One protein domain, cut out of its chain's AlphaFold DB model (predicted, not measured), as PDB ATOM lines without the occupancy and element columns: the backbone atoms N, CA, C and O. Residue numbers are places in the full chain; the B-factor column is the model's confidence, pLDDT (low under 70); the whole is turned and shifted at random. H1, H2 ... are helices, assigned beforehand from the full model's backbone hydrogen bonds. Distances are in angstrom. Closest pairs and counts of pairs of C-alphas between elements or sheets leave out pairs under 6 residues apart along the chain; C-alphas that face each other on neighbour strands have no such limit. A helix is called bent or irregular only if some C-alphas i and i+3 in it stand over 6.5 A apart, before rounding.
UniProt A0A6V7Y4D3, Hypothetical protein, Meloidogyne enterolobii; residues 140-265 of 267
ATOM      1  N   VAL A 140     -18.586  63.864 -27.399       86.38
ATOM      2  CA  VAL A 140     -17.561  62.881 -26.983       86.38
ATOM      3  C   VAL A 140     -18.149  61.611 -26.352       86.38
ATOM      4  O   VAL A 140     -17.613  60.520 -26.538       86.38
ATOM      5  N   MET A 141     -19.299  61.739 -25.682       86.62
ATOM      6  CA  MET A 141     -20.017  60.624 -25.067       86.62
ATOM      7  C   MET A 141     -20.578  59.643 -26.107       86.62
ATOM      8  O   MET A 141     -20.312  58.448 -26.035       86.62
ATOM      9  N   PHE A 142     -21.319  60.132 -27.104       84.62
ATOM     10  CA  PHE A 142     -21.938  59.267 -28.115       84.62
ATOM     11  C   PHE A 142     -20.984  58.894 -29.252       84.62
ATOM     12  O   PHE A 142     -21.110  57.816 -29.821       84.62
ATOM     13  N   GLY A 143     -20.032  59.769 -29.585       82.50
ATOM     14  CA  GLY A 143     -19.130  59.579 -30.721       82.50
ATOM     15  C   GLY A 143     -17.891  58.738 -30.421       82.50
ATOM     16  O   GLY A 143     -17.388  58.079 -31.324       82.50
ATOM     17  N   VAL A 144     -17.389  58.752 -29.181       86.75
ATOM     18  CA  VAL A 144     -16.125  58.078 -28.831       86.75
ATOM     19  C   VAL A 144     -16.300  57.142 -27.642       86.75
ATOM     20  O   VAL A 144     -15.936  55.974 -27.741       86.75
ATOM     21  N   TYR A 145     -16.894  57.608 -26.540       87.56
ATOM     22  CA  TYR A 145     -17.001  56.814 -25.312       87.56
ATOM     23  C   TYR A 145     -17.859  55.554 -25.493       87.56
ATOM     24  O   TYR A 145     -17.382  54.457 -25.207       87.56
ATOM     25  N   LEU A 146     -19.079  55.681 -26.032       88.06
ATOM     26  CA  LEU A 146     -19.956  54.524 -26.254       88.06
ATOM     27  C   LEU A 146     -19.374  53.499 -27.249       88.06
ATOM     28  O   LEU A 146     -19.339  52.320 -26.895       88.06
ATOM     29  N   PRO A 147     -18.848  53.883 -28.432       85.31
ATOM     30  CA  PRO A 147     -18.194  52.928 -29.333       85.31
ATOM     31  C   PRO A 147     -16.959  52.258 -28.721       85.31
ATOM     32  O   PRO A 147     -16.752  51.060 -28.907       85.31
ATOM     33  N   THR A 148     -16.153  53.006 -27.961       85.56
ATOM     34  CA  THR A 148     -14.936  52.471 -27.327       85.56
ATOM     35  C   THR A 148     -15.285  51.469 -26.229       85.56
ATOM     36  O   THR A 148     -14.697  50.391 -26.172       85.56
ATOM     37  N   ILE A 149     -16.280  51.777 -25.393       85.44
ATOM     38  CA  ILE A 149     -16.759  50.852 -24.361       85.44
ATOM     39  C   ILE A 149     -17.371  49.601 -24.978       85.44
ATOM     40  O   ILE A 149     -17.060  48.509 -24.517       85.44
ATOM     41  N   GLN A 150     -18.176  49.728 -26.034       84.44
ATOM     42  CA  GLN A 150     -18.760  48.572 -26.718       84.44
ATOM     43  C   GLN A 150     -17.686  47.650 -27.312       84.44
ATOM     44  O   GLN A 150     -17.837  46.429 -27.303       84.44
ATOM     45  N   HIS A 151     -16.592  48.223 -27.818       80.25
ATOM     46  CA  HIS A 151     -15.482  47.455 -28.374       80.25
ATOM     47  C   HIS A 151     -14.661  46.731 -27.291       80.25
ATOM     48  O   HIS A 151     -14.223  45.603 -27.513       80.25
ATOM     49  N   ILE A 152     -14.465  47.350 -26.116       82.44
ATOM     50  CA  ILE A 152     -13.691  46.771 -24.998       82.44
ATOM     51  C   ILE A 152     -14.527  45.780 -24.171       82.44
ATOM     52  O   ILE A 152     -14.046  44.696 -23.855       82.44
ATOM     53  N   LEU A 153     -15.778  46.120 -23.840       75.19
ATOM     54  CA  LEU A 153     -16.714  45.265 -23.089       75.19
ATOM     55  C   LEU A 153     -17.376  44.189 -23.961       75.19
ATOM     56  O   LEU A 153     -18.372  43.592 -23.556       75.19
ATOM     57  N   GLY A 154     -16.864  43.965 -25.170       71.12
ATOM     58  CA  GLY A 154     -17.413  42.993 -26.099       71.12
ATOM     59  C   GLY A 154     -17.404  41.556 -25.564       71.12
ATOM     60  O   GLY A 154     -16.993  41.244 -24.445       71.12
ATOM     61  N   VAL A 155     -17.826  40.644 -26.435       59.25
ATOM     62  CA  VAL A 155     -17.985  39.205 -26.159       59.25
ATOM     63  C   VAL A 155     -16.730  38.518 -25.575       59.25
ATOM     64  O   VAL A 155     -16.830  37.500 -24.894       59.25
ATOM     65  N   THR A 156     -15.538  39.086 -25.774       67.44
ATOM     66  CA  THR A 156     -14.248  38.535 -25.321       67.44
ATOM     67  C   THR A 156     -14.059  38.512 -23.815       67.44
ATOM     68  O   THR A 156     -13.554  37.516 -23.293       67.44
ATOM     69  N   MET A 157     -14.458  39.577 -23.115       71.44
ATOM     70  CA  MET A 157     -14.366  39.631 -21.653       71.44
ATOM     71  C   MET A 157     -15.358  38.662 -21.004       71.44
ATOM     72  O   MET A 157     -15.038  38.045 -19.991       71.44
ATOM     73  N   PHE A 158     -16.523  38.459 -21.625       66.19
ATOM     74  CA  PHE A 158     -17.577  37.608 -21.076       66.19
ATOM     75  C   PHE A 158     -17.349  36.108 -21.257       66.19
ATOM     76  O   PHE A 158     -17.689  35.344 -20.363       66.19
ATOM     77  N   ILE A 159     -16.754  35.660 -22.362       70.62
ATOM     78  CA  ILE A 159     -16.565  34.216 -22.587       70.62
ATOM     79  C   ILE A 159     -15.219  33.735 -22.036       70.62
ATOM     80  O   ILE A 159     -15.129  32.667 -21.434       70.62
ATOM     81  N   ARG A 160     -14.146  34.515 -22.218       77.31
ATOM     82  CA  ARG A 160     -12.786  34.005 -21.995       77.31
ATOM     83  C   ARG A 160     -12.199  34.369 -20.635       77.31
ATOM     84  O   ARG A 160     -11.478  33.547 -20.076       77.31
ATOM     85  N   LEU A 161     -12.513  35.542 -20.073       77.75
ATOM     86  CA  LEU A 161     -11.978  35.916 -18.757       77.75
ATOM     87  C   LEU A 161     -12.485  34.963 -17.666       77.75
ATOM     88  O   LEU A 161     -11.702  34.519 -16.836       77.75
ATOM     89  N   PHE A 162     -13.765  34.589 -17.711       81.62
ATOM     90  CA  PHE A 162     -14.376  33.682 -16.737       81.62
ATOM     91  C   PHE A 162     -13.724  32.294 -16.750       81.62
ATOM     92  O   PHE A 162     -13.388  31.765 -15.692       81.62
ATOM     93  N   TRP A 163     -13.455  31.743 -17.939       83.25
ATOM     94  CA  TRP A 163     -12.757  30.463 -18.075       83.25
ATOM     95  C   TRP A 163     -11.308  30.535 -17.569       83.25
ATOM     96  O   TRP A 163     -10.869  29.674 -16.810       83.25
ATOM     97  N   VAL A 164     -10.573  31.599 -17.919       85.50
ATOM     98  CA  VAL A 164      -9.186  31.789 -17.458       85.50
ATOM     99  C   VAL A 164      -9.120  31.952 -15.937       85.50
ATOM    100  O   VAL A 164      -8.223  31.391 -15.312       85.50
ATOM    101  N   VAL A 165     -10.069  32.664 -15.322       89.50
ATOM    102  CA  VAL A 165     -10.170  32.778 -13.854       89.50
ATOM    103  C   VAL A 165     -10.449  31.422 -13.208       89.50
ATOM    104  O   VAL A 165      -9.848  31.123 -12.177       89.50
ATOM    105  N   GLY A 166     -11.287  30.589 -13.833       86.56
ATOM    106  CA  GLY A 166     -11.578  29.234 -13.366       86.56
ATOM    107  C   GLY A 166     -10.358  28.308 -13.362       86.56
ATOM    108  O   GLY A 166     -10.151  27.586 -12.394       86.56
ATOM    109  N   VAL A 167      -9.519  28.360 -14.404       89.81
ATOM    110  CA  VAL A 167      -8.350  27.465 -14.536       89.81
ATOM    111  C   VAL A 167      -7.098  28.007 -13.832       89.81
ATOM    112  O   VAL A 167      -6.362  27.243 -13.214       89.81
ATOM    113  N   ALA A 168      -6.829  29.315 -13.912       89.31
ATOM    114  CA  ALA A 168      -5.598  29.921 -13.383       89.31
ATOM    115  C   ALA A 168      -5.720  30.427 -11.931       89.31
ATOM    116  O   ALA A 168      -4.707  30.695 -11.283       89.31
ATOM    117  N   GLY A 169      -6.941  30.580 -11.412       90.25
ATOM    118  CA  GLY A 169      -7.200  31.094 -10.070       90.25
ATOM    119  C   GLY A 169      -7.124  32.624  -9.946       90.25
ATOM    120  O   GLY A 169      -6.598  33.345 -10.800       90.25
ATOM    121  N   VAL A 170      -7.664  33.148  -8.841       90.56
ATOM    122  CA  VAL A 170      -7.902  34.594  -8.644       90.56
ATOM    123  C   VAL A 170      -6.602  35.401  -8.543       90.56
ATOM    124  O   VAL A 170      -6.506  36.495  -9.093       90.56
ATOM    125  N   TRP A 171      -5.575  34.866  -7.877       91.81
ATOM    126  CA  TRP A 171      -4.318  35.594  -7.671       91.81
ATOM    127  C   TRP A 171      -3.557  35.832  -8.984       91.81
ATOM    128  O   TRP A 171      -3.138  36.952  -9.276       91.81
ATOM    129  N   HIS A 172      -3.436  34.796  -9.820       92.38
ATOM    130  CA  HIS A 172      -2.758  34.898 -11.113       92.38
ATOM    131  C   HIS A 172      -3.541  35.749 -12.115       92.38
ATOM    132  O   HIS A 172      -2.948  36.536 -12.856       92.38
ATOM    133  N   THR A 173      -4.869  35.644 -12.114       90.38
ATOM    134  CA  THR A 173      -5.710  36.449 -13.008       90.38
ATOM    135  C   THR A 173      -5.748  37.925 -12.636       90.38
ATOM    136  O   THR A 173      -5.766  38.755 -13.544       90.38
ATOM    137  N   MET A 174      -5.650  38.281 -11.350       90.56
ATOM    138  CA  MET A 174      -5.487  39.679 -10.934       90.56
ATOM    139  C   MET A 174      -4.183  40.294 -11.456       90.56
ATOM    140  O   MET A 174      -4.200  41.411 -11.975       90.56
ATOM    141  N   LEU A 175      -3.067  39.557 -11.399       92.75
ATOM    142  CA  LEU A 175      -1.790  40.025 -11.950       92.75
ATOM    143  C   LEU A 175      -1.845  40.175 -13.482       92.75
ATOM    144  O   LEU A 175      -1.367  41.174 -14.025       92.75
ATOM    145  N   LEU A 176      -2.457  39.213 -14.180       90.69
ATOM    146  CA  LEU A 176      -2.623  39.251 -15.637       90.69
ATOM    147  C   LEU A 176      -3.502  40.429 -16.081       90.69
ATOM    148  O   LEU A 176      -3.157  41.141 -17.030       90.69
ATOM    149  N   LEU A 177      -4.621  40.659 -15.388       89.44
ATOM    150  CA  LEU A 177      -5.524  41.772 -15.665       89.44
ATOM    151  C   LEU A 177      -4.823  43.115 -15.437       89.44
ATOM    152  O   LEU A 177      -4.926  44.005 -16.279       89.44
ATOM    153  N   PHE A 178      -4.048  43.240 -14.356       91.38
ATOM    154  CA  PHE A 178      -3.268  44.444 -14.071       91.38
ATOM    155  C   PHE A 178      -2.252  44.763 -15.181       91.38
ATOM    156  O   PHE A 178      -2.157  45.912 -15.627       91.38
ATOM    157  N   LEU A 179      -1.533  43.751 -15.678       93.94
ATOM    158  CA  LEU A 179      -0.593  43.908 -16.794       93.94
ATOM    159  C   LEU A 179      -1.312  44.339 -18.084       93.94
ATOM    160  O   LEU A 179      -0.869  45.267 -18.763       93.94
ATOM    161  N   CYS A 180      -2.445  43.704 -18.398       90.00
ATOM    162  CA  CYS A 180      -3.269  44.024 -19.566       90.00
ATOM    163  C   CYS A 180      -3.813  45.463 -19.516       90.00
ATOM    164  O   CYS A 180      -3.684  46.221 -20.486       90.00
ATOM    165  N   CYS A 181      -4.359  45.876 -18.369       90.00
ATOM    166  CA  CYS A 181      -4.823  47.242 -18.147       90.00
ATOM    167  C   CYS A 181      -3.676  48.246 -18.298       90.00
ATOM    168  O   CYS A 181      -3.835  49.241 -19.000       90.00
ATOM    169  N   THR A 182      -2.507  47.963 -17.719       94.81
ATOM    170  CA  THR A 182      -1.332  48.838 -17.832       94.81
ATOM    171  C   THR A 182      -0.896  48.998 -19.293       94.81
ATOM    172  O   THR A 182      -0.769  50.122 -19.772       94.81
ATOM    173  N   CYS A 183      -0.762  47.900 -20.047       93.62
ATOM    174  CA  CYS A 183      -0.439  47.932 -21.480       93.62
ATOM    175  C   CYS A 183      -1.453  48.753 -22.300       93.62
ATOM    176  O   CYS A 183      -1.075  49.559 -23.158       93.62
ATOM    177  N   THR A 184      -2.745  48.581 -22.018       90.75
ATOM    178  CA  THR A 184      -3.822  49.312 -22.700       90.75
ATOM    179  C   THR A 184      -3.757  50.806 -22.386       90.75
ATOM    180  O   THR A 184      -3.823  51.624 -23.301       90.75
ATOM    181  N   LEU A 185      -3.533  51.179 -21.122       92.94
ATOM    182  CA  LEU A 185      -3.378  52.577 -20.712       92.94
ATOM    183  C   LEU A 185      -2.165  53.240 -21.378       92.94
ATOM    184  O   LEU A 185      -2.301  54.344 -21.904       92.94
ATOM    185  N   LEU A 186      -1.007  52.569 -21.435       94.62
ATOM    186  CA  LEU A 186       0.179  53.085 -22.139       94.62
ATOM    187  C   LEU A 186      -0.092  53.301 -23.639       94.62
ATOM    188  O   LEU A 186       0.324  54.312 -24.215       94.62
ATOM    189  N   THR A 187      -0.832  52.381 -24.263       91.00
ATOM    190  CA  THR A 187      -1.236  52.495 -25.674       91.00
ATOM    191  C   THR A 187      -2.189  53.673 -25.878       91.00
ATOM    192  O   THR A 187      -1.990  54.470 -26.795       91.00
ATOM    193  N   CYS A 188      -3.182  53.841 -25.000       90.88
ATOM    194  CA  CYS A 188      -4.115  54.965 -25.045       90.88
ATOM    195  C   CYS A 188      -3.402  56.310 -24.875       90.88
ATOM    196  O   CYS A 188      -3.669  57.221 -25.652       90.88
ATOM    197  N   ILE A 189      -2.463  56.427 -23.929       93.00
ATOM    198  CA  ILE A 189      -1.671  57.653 -23.724       93.00
ATOM    199  C   ILE A 189      -0.870  57.993 -24.989       93.00
ATOM    200  O   ILE A 189      -0.877  59.139 -25.442       93.00
ATOM    201  N   SER A 190      -0.245  56.987 -25.607       91.44
ATOM    202  CA  SER A 190       0.497  57.156 -26.863       91.44
ATOM    203  C   SER A 190      -0.422  57.597 -28.008       91.44
ATOM    204  O   SER A 190      -0.100  58.524 -28.752       91.44
ATOM    205  N   LEU A 191      -1.605  56.985 -28.125       87.06
ATOM    206  CA  LEU A 191      -2.589  57.325 -29.150       87.06
ATOM    207  C   LEU A 191      -3.185  58.725 -28.942       87.06
ATOM    208  O   LEU A 191      -3.401  59.444 -29.916       87.06
ATOM    209  N   SER A 192      -3.404  59.150 -27.694       87.75
ATOM    210  CA  SER A 192      -3.820  60.518 -27.366       87.75
ATOM    211  C   SER A 192      -2.764  61.537 -27.785       87.75
ATOM    212  O   SER A 192      -3.114  62.539 -28.405       87.75
ATOM    213  N   ALA A 193      -1.476  61.264 -27.541       87.56
ATOM    214  CA  ALA A 193      -0.396  62.128 -28.008       87.56
ATOM    215  C   ALA A 193      -0.420  62.259 -29.540       87.56
ATOM    216  O   ALA A 193      -0.428  63.375 -30.062       87.56
ATOM    217  N   VAL A 194      -0.538  61.146 -30.273       84.50
ATOM    218  CA  VAL A 194      -0.680  61.179 -31.739       84.50
ATOM    219  C   VAL A 194      -1.914  61.985 -32.148       84.50
ATOM    220  O   VAL A 194      -1.814  62.815 -33.043       84.50
ATOM    221  N   ALA A 195      -3.053  61.823 -31.478       81.94
ATOM    222  CA  ALA A 195      -4.277  62.548 -31.812       81.94
ATOM    223  C   ALA A 195      -4.184  64.069 -31.586       81.94
ATOM    224  O   ALA A 195      -4.851  64.827 -32.288       81.94
ATOM    225  N   THR A 196      -3.345  64.520 -30.650       83.75
ATOM    226  CA  THR A 196      -3.152  65.950 -30.340       83.75
ATOM    227  C   THR A 196      -2.147  66.674 -31.241       83.75
ATOM    228  O   THR A 196      -2.142  67.900 -31.267       83.75
ATOM    229  N   ASN A 197      -1.313  65.947 -31.995       79.19
ATOM    230  CA  ASN A 197      -0.206  66.530 -32.766       79.19
ATOM    231  C   ASN A 197      -0.562  66.935 -34.216       79.19
ATOM    232  O   ASN A 197       0.293  67.465 -34.920       79.19
ATOM    233  N   GLY A 198      -1.802  66.726 -34.680       65.19
ATOM    234  CA  GLY A 198      -2.201  66.998 -36.070       65.19
ATOM    235  C   GLY A 198      -3.472  67.840 -36.214       65.19
ATOM    236  O   GLY A 198      -4.365  67.801 -35.372       65.19
ATOM    237  N   VAL A 199      -3.590  68.575 -37.327       62.84
ATOM    238  CA  VAL A 199      -4.859  69.201 -37.741       62.84
ATOM    239  C   VAL A 199      -5.790  68.100 -38.250       62.84
ATOM    240  O   VAL A 199      -5.500  67.455 -39.260       62.84
ATOM    241  N   VAL A 200      -6.906  67.881 -37.546       59.78
ATOM    242  CA  VAL A 200      -7.894  66.845 -37.876       59.78
ATOM    243  C   VAL A 200      -8.745  67.292 -39.069       59.78
ATOM    244  O   VAL A 200      -9.869  67.776 -38.928       59.78
ATOM    245  N   GLU A 201      -8.196  67.157 -40.272       56.75
ATOM    246  CA  GLU A 201      -9.000  67.127 -41.491       56.75
ATOM    247  C   GLU A 201      -9.715  65.765 -41.528       56.75
ATOM    248  O   GLU A 201      -9.078  64.733 -41.343       56.75
ATOM    249  N   GLY A 202     -11.047  65.746 -41.655       65.19
ATOM    250  CA  GLY A 202     -11.855  64.533 -41.466       65.19
ATOM    251  C   GLY A 202     -11.353  63.330 -42.280       65.19
ATOM    252  O   GLY A 202     -11.284  63.408 -43.502       65.19
ATOM    253  N   GLY A 203     -11.009  62.235 -41.591       69.62
ATOM    254  CA  GLY A 203     -10.495  61.006 -42.217       69.62
ATOM    255  C   GLY A 203     -10.365  59.783 -41.291       69.62
ATOM    256  O   GLY A 203      -9.742  58.792 -41.656       69.62
ATOM    257  N   GLY A 204     -10.938  59.818 -40.082       79.00
ATOM    258  CA  GLY A 204     -10.843  58.707 -39.127       79.00
ATOM    259  C   GLY A 204      -9.429  58.470 -38.570       79.00
ATOM    260  O   GLY A 204      -8.518  59.280 -38.747       79.00
ATOM    261  N   ALA A 205      -9.243  57.351 -37.860       78.19
ATOM    262  CA  ALA A 205      -8.021  57.083 -37.095       78.19
ATOM    263  C   ALA A 205      -6.779  56.833 -37.974       78.19
ATOM    264  O   ALA A 205      -5.714  57.379 -37.697       78.19
ATOM    265  N   TYR A 206      -6.905  56.067 -39.066       82.81
ATOM    266  CA  TYR A 206      -5.777  55.775 -39.965       82.81
ATOM    267  C   TYR A 206      -5.229  57.037 -40.648       82.81
ATOM    268  O   TYR A 206      -4.014  57.227 -40.760       82.81
ATOM    269  N   PHE A 207      -6.120  57.943 -41.055       79.19
ATOM    270  CA  PHE A 207      -5.729  59.216 -41.651       79.19
ATOM    271  C   PHE A 207      -5.003  60.126 -40.651       79.19
ATOM    272  O   PHE A 207      -4.025  60.778 -41.012       79.19
ATOM    273  N   MET A 208      -5.421  60.133 -39.380       80.12
ATOM    274  CA  MET A 208      -4.712  60.872 -38.328       80.12
ATOM    275  C   MET A 208      -3.310  60.298 -38.068       80.12
ATOM    276  O   MET A 208      -2.347  61.050 -37.958       80.12
ATOM    277  N   ILE A 209      -3.176  58.970 -38.018       79.62
ATOM    278  CA  ILE A 209      -1.903  58.285 -37.735       79.62
ATOM    279  C   ILE A 209      -0.901  58.470 -38.885       79.62
ATOM    280  O   ILE A 209       0.235  58.877 -38.654       79.62
ATOM    281  N   SER A 210      -1.316  58.220 -40.131       80.31
ATOM    282  CA  SER A 210      -0.432  58.300 -41.308       80.31
ATOM    283  C   SER A 210       0.130  59.705 -41.556       80.31
ATOM    284  O   SER A 210       1.255  59.838 -42.037       80.31
ATOM    285  N   ARG A 211      -0.602  60.760 -41.177       76.94
ATOM    286  CA  ARG A 211      -0.118  62.150 -41.261       76.94
ATOM    287  C   ARG A 211       0.883  62.516 -40.171       76.94
ATOM    288  O   ARG A 211       1.775  63.314 -40.436       76.94
ATOM    289  N   ASN A 212       0.741  61.942 -38.978       80.88
ATOM    290  CA  ASN A 212       1.575  62.290 -37.827       80.88
ATOM    291  C   ASN A 212       2.857  61.445 -37.743       80.88
ATOM    292  O   ASN A 212       3.852  61.925 -37.210       80.88
ATOM    293  N   LEU A 213       2.855  60.216 -38.278       80.31
ATOM    294  CA  LEU A 213       4.023  59.316 -38.279       80.31
ATOM    295  C   LEU A 213       4.671  59.107 -39.664       80.31
ATOM    296  O   LEU A 213       5.750  58.524 -39.747       80.31
ATOM    297  N   GLY A 214       4.053  59.588 -40.747       81.06
ATOM    298  CA  GLY A 214       4.531  59.399 -42.122       81.06
ATOM    299  C   GLY A 214       4.019  58.112 -42.788       81.06
ATOM    300  O   GLY A 214       3.458  57.229 -42.139       81.06
ATOM    301  N   ALA A 215       4.203  58.005 -44.110       79.81
ATOM    302  CA  ALA A 215       3.635  56.922 -44.928       79.81
ATOM    303  C   ALA A 215       4.207  55.527 -44.600       79.81
ATOM    304  O   ALA A 215       3.472  54.540 -44.626       79.81
ATOM    305  N   GLU A 216       5.488  55.456 -44.231       88.62
ATOM    306  CA  GLU A 216       6.181  54.202 -43.898       88.62
ATOM    307  C   GLU A 216       5.588  53.549 -42.639       88.62
ATOM    308  O   GLU A 216       5.125  52.412 -42.666       88.62
ATOM    309  N   PHE A 217       5.505  54.302 -41.539       83.19
ATOM    310  CA  PHE A 217       4.928  53.800 -40.289       83.19
ATOM    311  C   PHE A 217       3.402  53.716 -40.346       83.19
ATOM    312  O   PHE A 217       2.813  52.792 -39.786       83.19
ATOM    313  N   GLY A 218       2.751  54.649 -41.049       85.00
ATOM    314  CA  GLY A 218       1.305  54.651 -41.233       85.00
ATOM    315  C   GLY A 218       0.814  53.388 -41.934       85.00
ATOM    316  O   GLY A 218      -0.098  52.738 -41.429       85.00
ATOM    317  N   SER A 219       1.443  53.001 -43.051       86.19
ATOM    318  CA  SER A 219       1.040  51.813 -43.814       86.19
ATOM    319  C   SER A 219       1.261  50.512 -43.036       86.19
ATOM    320  O   SER A 219       0.347  49.688 -42.965       86.19
ATOM    321  N   ALA A 220       2.411  50.359 -42.370       89.00
ATOM    322  CA  ALA A 220       2.708  49.185 -41.550       89.00
ATOM    323  C   ALA A 220       1.699  49.009 -40.400       89.00
ATOM    324  O   ALA A 220       1.130  47.929 -40.223       89.00
ATOM    325  N   VAL A 221       1.417  50.084 -39.652       88.00
ATOM    326  CA  VAL A 221       0.440  50.063 -38.549       88.00
ATOM    327  C   VAL A 221      -0.985  49.855 -39.072       88.00
ATOM    328  O   VAL A 221      -1.767  49.140 -38.447       88.00
ATOM    329  N   GLY A 222      -1.329  50.423 -40.231       87.94
ATOM    330  CA  GLY A 222      -2.645  50.255 -40.853       87.94
ATOM    331  C   GLY A 222      -2.938  48.819 -41.281       87.94
ATOM    332  O   GLY A 222      -4.015  48.303 -40.984       87.94
ATOM    333  N   ILE A 223      -1.974  48.152 -41.924       90.19
ATOM    334  CA  ILE A 223      -2.111  46.745 -42.333       90.19
ATOM    335  C   ILE A 223      -2.232  45.844 -41.099       90.19
ATOM    336  O   ILE A 223      -3.098  44.968 -41.054       90.19
ATOM    337  N   LEU A 224      -1.421  46.094 -40.065       90.69
ATOM    338  CA  LEU A 224      -1.496  45.350 -38.808       90.69
ATOM    339  C   LEU A 224      -2.857  45.531 -38.119       90.69
ATOM    340  O   LEU A 224      -3.455  44.552 -37.672       90.69
ATOM    341  N   PHE A 225      -3.379  46.760 -38.075       86.19
ATOM    342  CA  PHE A 225      -4.687  47.058 -37.488       86.19
ATOM    343  C   PHE A 225      -5.841  46.403 -38.264       86.19
ATOM    344  O   PHE A 225      -6.783  45.890 -37.658       86.19
ATOM    345  N   TYR A 226      -5.758  46.360 -39.597       89.19
ATOM    346  CA  TYR A 226      -6.736  45.663 -40.436       89.19
ATOM    347  C   TYR A 226      -6.779  44.155 -40.145       89.19
ATOM    348  O   TYR A 226      -7.856  43.590 -39.923       89.19
ATOM    349  N   LEU A 227      -5.612  43.506 -40.086       92.94
ATOM    350  CA  LEU A 227      -5.524  42.077 -39.777       92.94
ATOM    351  C   LEU A 227      -5.993  41.780 -38.349       92.94
ATOM    352  O   LEU A 227      -6.747  40.830 -38.145       92.94
ATOM    353  N   ALA A 228      -5.624  42.618 -37.378       87.94
ATOM    354  CA  ALA A 228      -6.059  42.472 -35.991       87.94
ATOM    355  C   ALA A 228      -7.590  42.503 -35.862       87.94
ATOM    356  O   ALA A 228      -8.168  41.608 -35.245       87.94
ATOM    357  N   ASN A 229      -8.261  43.468 -36.502       88.62
ATOM    358  CA  ASN A 229      -9.727  43.548 -36.486       88.62
ATOM    359  C   ASN A 229     -10.391  42.377 -37.221       88.62
ATOM    360  O   ASN A 229     -11.446  41.905 -36.796       88.62
ATOM    361  N   THR A 230      -9.776  41.880 -38.296       92.44
ATOM    362  CA  THR A 230     -10.273  40.709 -39.036       92.44
ATOM    363  C   THR A 230     -10.232  39.457 -38.159       92.44
ATOM    364  O   THR A 230     -11.234  38.751 -38.028       92.44
ATOM    365  N   VAL A 231      -9.103  39.219 -37.486       89.81
ATOM    366  CA  VAL A 231      -8.942  38.088 -36.563       89.81
ATOM    367  C   VAL A 231      -9.875  38.233 -35.359       89.81
ATOM    368  O   VAL A 231     -10.566  37.273 -35.017       89.81
ATOM    369  N   ALA A 232      -9.977  39.426 -34.767       85.75
ATOM    370  CA  ALA A 232     -10.907  39.692 -33.670       85.75
ATOM    371  C   ALA A 232     -12.359  39.396 -34.077       85.75
ATOM    372  O   ALA A 232     -13.056  38.660 -33.384       85.75
ATOM    373  N   THR A 233     -12.789  39.872 -35.250       88.06
ATOM    374  CA  THR A 233     -14.138  39.611 -35.780       88.06
ATOM    375  C   THR A 233     -14.393  38.114 -35.958       88.06
ATOM    376  O   THR A 233     -15.436  37.617 -35.536       88.06
ATOM    377  N   SER A 234     -13.428  37.369 -36.510       90.38
ATOM    378  CA  SER A 234     -13.551  35.912 -36.661       90.38
ATOM    379  C   SER A 234     -13.686  35.194 -35.312       90.38
ATOM    380  O   SER A 234     -14.554  34.336 -35.157       90.38
ATOM    381  N   MET A 235     -12.905  35.601 -34.304       85.44
ATOM    382  CA  MET A 235     -12.993  35.055 -32.951       85.44
ATOM    383  C   MET A 235     -14.361  35.348 -32.319       85.44
ATOM    384  O   MET A 235     -14.910  34.488 -31.632       85.44
ATOM    385  N   TYR A 236     -14.917  36.542 -32.542       86.50
ATOM    386  CA  TYR A 236     -16.204  36.942 -31.959       86.50
ATOM    387  C   TYR A 236     -17.357  36.146 -32.577       86.50
ATOM    388  O   TYR A 236     -18.258  35.724 -31.857       86.50
ATOM    389  N   LEU A 237     -17.295  35.890 -33.888       88.12
ATOM    390  CA  LEU A 237     -18.231  35.015 -34.596       88.12
ATOM    391  C   LEU A 237     -18.174  33.579 -34.075       88.12
ATOM    392  O   LEU A 237     -19.220  33.012 -33.776       88.12
ATOM    393  N   VAL A 238     -16.976  33.006 -33.920       86.44
ATOM    394  CA  VAL A 238     -16.819  31.638 -33.399       86.44
ATOM    395  C   VAL A 238     -17.361  31.530 -31.973       86.44
ATOM    396  O   VAL A 238     -18.158  30.638 -31.709       86.44
ATOM    397  N   GLY A 239     -17.018  32.470 -31.085       82.12
ATOM    398  CA  GLY A 239     -17.563  32.488 -29.723       82.12
ATOM    399  C   GLY A 239     -19.085  32.677 -29.691       82.12
ATOM    400  O   GLY A 239     -19.768  32.067 -28.874       82.12
ATOM    401  N   GLY A 240     -19.638  33.475 -30.611       83.12
ATOM    402  CA  GLY A 240     -21.083  33.637 -30.766       83.12
ATOM    403  C   GLY A 240     -21.778  32.357 -31.232       83.12
ATOM    404  O   GLY A 240     -22.804  31.987 -30.669       83.12
ATOM    405  N   VAL A 241     -21.212  31.659 -32.220       86.12
ATOM    406  CA  VAL A 241     -21.734  30.377 -32.724       86.12
ATOM    407  C   VAL A 241     -21.631  29.282 -31.663       86.12
ATOM    408  O   VAL A 241     -22.578  28.520 -31.497       86.12
ATOM    409  N   GLU A 242     -20.527  29.227 -30.915       81.69
ATOM    410  CA  GLU A 242     -20.327  28.281 -29.812       81.69
ATOM    411  C   GLU A 242     -21.401  28.456 -28.733       81.69
ATOM    412  O   GLU A 242     -22.096  27.501 -28.394       81.69
ATOM    413  N   VAL A 243     -21.621  29.686 -28.260       81.62
ATOM    414  CA  VAL A 243     -22.673  29.963 -27.270       81.62
ATOM    415  C   VAL A 243     -24.065  29.713 -27.856       81.62
ATOM    416  O   VAL A 243     -24.914  29.134 -27.182       81.62
ATOM    417  N   PHE A 244     -24.315  30.094 -29.110       83.50
ATOM    418  CA  PHE A 244     -25.613  29.901 -29.760       83.50
ATOM    419  C   PHE A 244     -25.985  28.416 -29.898       83.50
ATOM    420  O   PHE A 244     -27.109  28.033 -29.561       83.50
ATOM    421  N   LEU A 245     -25.049  27.573 -30.346       81.62
ATOM    422  CA  LEU A 245     -25.284  26.133 -30.467       81.62
ATOM    423  C   LEU A 245     -25.353  25.437 -29.107       81.62
ATOM    424  O   LEU A 245     -26.223  24.593 -28.925       81.62
ATOM    425  N   LEU A 246     -24.467  25.768 -28.164       76.44
ATOM    426  CA  LEU A 246     -24.420  25.070 -26.877       76.44
ATOM    427  C   LEU A 246     -25.575  25.459 -25.947       76.44
ATOM    428  O   LEU A 246     -26.079  24.598 -25.233       76.44
ATOM    429  N   TYR A 247     -26.012  26.725 -25.955       79.19
ATOM    430  CA  TYR A 247     -27.000  27.217 -24.985       79.19
ATOM    431  C   TYR A 247     -28.419  27.401 -25.533       79.19
ATOM    432  O   TYR A 247     -29.359  27.330 -24.744       79.19
ATOM    433  N   ILE A 248     -28.615  27.662 -26.834       81.88
ATOM    434  CA  ILE A 248     -29.949  28.009 -27.369       81.88
ATOM    435  C   ILE A 248     -30.575  26.842 -28.141       81.88
ATOM    436  O   ILE A 248     -31.717  26.480 -27.868       81.88
ATOM    437  N   TYR A 249     -29.847  26.238 -29.085       80.12
ATOM    438  CA  TYR A 249     -30.356  25.119 -29.891       80.12
ATOM    439  C   TYR A 249     -29.313  24.006 -30.073       80.12
ATOM    440  O   TYR A 249     -28.726  23.884 -31.155       80.12
ATOM    441  N   PRO A 250     -29.133  23.129 -29.068       70.69
ATOM    442  CA  PRO A 250     -28.193  22.010 -29.163       70.69
ATOM    443  C   PRO A 250     -28.552  21.005 -30.274       70.69
ATOM    444  O   PRO A 250     -27.676  20.338 -30.819       70.69
ATOM    445  N   SER A 251     -29.825  20.932 -30.680       67.50
ATOM    446  CA  SER A 251     -30.321  19.999 -31.708       67.50
ATOM    447  C   SER A 251     -30.014  20.406 -33.159       67.50
ATOM    448  O   SER A 251     -30.253  19.616 -34.068       67.50
ATOM    449  N   LEU A 252     -29.501  21.618 -33.411       66.19
ATOM    450  CA  LEU A 252     -29.141  22.101 -34.758       66.19
ATOM    451  C   LEU A 252     -27.698  21.757 -35.165       66.19
ATOM    452  O   LEU A 252     -27.255  22.134 -36.254       66.19
ATOM    453  N   THR A 253     -26.953  21.035 -34.320       67.25
ATOM    454  CA  THR A 253     -25.595  20.607 -34.657       67.25
ATOM    455  C   THR A 253     -25.638  19.491 -35.710       67.25
ATOM    456  O   THR A 253     -25.822  18.310 -35.431       67.25
ATOM    457  N   ILE A 254     -25.481  19.874 -36.977       65.00
ATOM    458  CA  ILE A 254     -25.523  18.966 -38.139       65.00
ATOM    459  C   ILE A 254     -24.353  17.951 -38.152       65.00
ATOM    460  O   ILE A 254     -24.352  17.009 -38.940       65.00
ATOM    461  N   GLY A 255     -23.380  18.116 -37.241       60.28
ATOM    462  CA  GLY A 255     -22.173  17.297 -37.084       60.28
ATOM    463  C   GLY A 255     -22.102  16.393 -35.844       60.28
ATOM    464  O   GLY A 255     -21.063  15.767 -35.647       60.28
ATOM    465  N   GLY A 256     -23.159  16.263 -35.033       51.84
ATOM    466  CA  GLY A 256     -23.285  15.093 -34.156       51.84
ATOM    467  C   GLY A 256     -23.796  15.314 -32.737       51.84
ATOM    468  O   GLY A 256     -23.155  15.952 -31.906       51.84
ATOM    469  N   GLU A 257     -24.827  14.536 -32.418       54.53
ATOM    470  CA  GLU A 257     -25.203  14.085 -31.072       54.53
ATOM    471  C   GLU A 257     -24.052  13.399 -30.294       54.53
ATOM    472  O   GLU A 257     -24.193  13.090 -29.117       54.53
ATOM    473  N   ARG A 258     -22.875  13.187 -30.909       54.38
ATOM    474  CA  ARG A 258     -21.695  12.612 -30.243       54.38
ATOM    475  C   ARG A 258     -20.945  13.600 -29.346       54.38
ATOM    476  O   ARG A 258     -20.326  13.154 -28.388       54.38
ATOM    477  N   PHE A 259     -20.976  14.911 -29.603       54.25
ATOM    478  CA  PHE A 259     -20.234  15.870 -28.763       54.25
ATOM    479  C   PHE A 259     -20.952  16.146 -27.436       54.25
ATOM    480  O   PHE A 259     -20.316  16.176 -26.387       54.25
ATOM    481  N   THR A 260     -22.283  16.250 -27.469       53.59
ATOM    482  CA  THR A 260     -23.118  16.453 -26.276       53.59
ATOM    483  C   THR A 260     -23.064  15.238 -25.346       53.59
ATOM    484  O   THR A 260     -22.888  15.392 -24.143       53.59
ATOM    485  N   GLN A 261     -23.083  14.026 -25.911       51.38
ATOM    486  CA  GLN A 261     -23.058  12.780 -25.139       51.38
ATOM    487  C   GLN A 261     -21.683  12.460 -24.519       51.38
ATOM    488  O   GLN A 261     -21.612  11.757 -23.516       51.38
ATOM    489  N   THR A 262     -20.585  12.983 -25.081       51.28
ATOM    490  CA  THR A 262     -19.239  12.796 -24.499       51.28
ATOM    491  C   THR A 262     -18.968  13.772 -23.347       51.28
ATOM    492  O   THR A 262     -18.211  13.436 -22.443       51.28
ATOM    493  N   LEU A 263     -19.601  14.952 -23.349       52.75
ATOM    494  CA  LEU A 263     -19.493  15.944 -22.270       52.75
ATOM    495  C   LEU A 263     -20.270  15.516 -21.015       52.75
ATOM    496  O   LEU A 263     -19.737  15.644 -19.922       52.75
ATOM    497  N   GLU A 264     -21.448  14.897 -21.165       55.22
ATOM    498  CA  GLU A 264     -22.165  14.257 -20.042       55.22
ATOM    499  C   GLU A 264     -21.437  13.029 -19.460       55.22
ATOM    500  O   GLU A 264     -21.737  12.620 -18.345       55.22
ATOM    501  N   CYS A 265     -20.492  12.419 -20.189       43.28
ATOM    502  CA  CYS A 265     -19.720  11.267 -19.700       43.28
ATOM    503  C   CYS A 265     -18.378  11.645 -19.043       43.28
ATOM    504  O   CYS A 265     -17.664  10.746 -18.594       43.28
TER     505      CYS A 265
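Overview. This is residues 140 to 265 of the 267 residues of the protein "Hypothetical protein" of Meloidogyne enterolobii (UniProt A0A6V7Y4D3). Three helices make an open, loose triangle: the long H5 is its base, H3 slants away from H5 along a second side, and the shorter H2 folds back from the far end of H3 to reach H5 partway along. The short H4 closes the corner between H3 and H5, H1 (residues 140 to 152) sticks out free from the triangle, and the small H6 lies beyond the far end of H5. The printed part has 126 residues with six named helices, H1 to H6 in order along the chain, and no named strand; the class is all helix. The whole is loose, with a radius of gyration of the C-alphas of 19.9 A, and elongated, spanning 61 by 37 by 31 A.

Along the chain. H1 covers residues 140 to 152, beginning at C-alpha 140 (-17.561, 62.881, -26.983), and is 16.7 A long. It is irregular, only just: C-alphas 143 and 146 are 6.8 A apart. H2 is residues 155 to 168, 20.1 A; it is neither bent nor irregular, but only just, with C-alphas 158 and 161 6.3 A apart. H3, residues 170 to 196, measures 38.4 A. H4 is residues 204 to 213, 14.9 A. H5, residues 215 to 248, is the longest at 47.7 A and ends at C-alpha 248 (-29.949, 28.009, -27.369). H6 is residues 257 to 263, 10.7 A, ending at C-alpha 263 (-19.493, 15.944, -22.270).

Arrangement. H1 and H2 meet only through their link. Residues 155 to 159 of H2 touch residues 236 to 240 of H5, about perpendicular at 76 degrees; the closest C-alphas, of Val 155 and Tyr 236, are 6.5 A apart. H2 and H3 are close but not clearly touching, with the C-alphas of Val 165 and Thr 173 closest at 5.8 A; they run opposite ways at a steep tilt of 36 degrees, only just past shallow. Residues 194 to 195 of H3 touch H4, about perpendicular at 74 degrees, closest at the C-alphas of Val 194 and Asn 212, 6.6 A. H4 and H5 form a helical hairpin, touching through residues 217 to 222 of H5, at a shallow tilt of 34 degrees, only just short of steep, opposite ways; the C-alphas of Ser 210 and Gly 218 are closest, 4.0 A. H3 and H5 are apart, and H6 touches no helix. In H3, H4 and H5 every O i to N i+4 pair is within hydrogen-bond range; in H1 6 of 9 are, in H2 7 of 10 and in H6 2 of 3.

Size, cuts and confidence. The two C-alphas farthest apart, of Val 199 and Cys 265, are 62.5 A apart. The printed part has no cut and no long link. The mean pLDDT of the printed part is 80.5; residues 155 to 156, 158, 198 to 203 and 251 to 265 of the model are under 70.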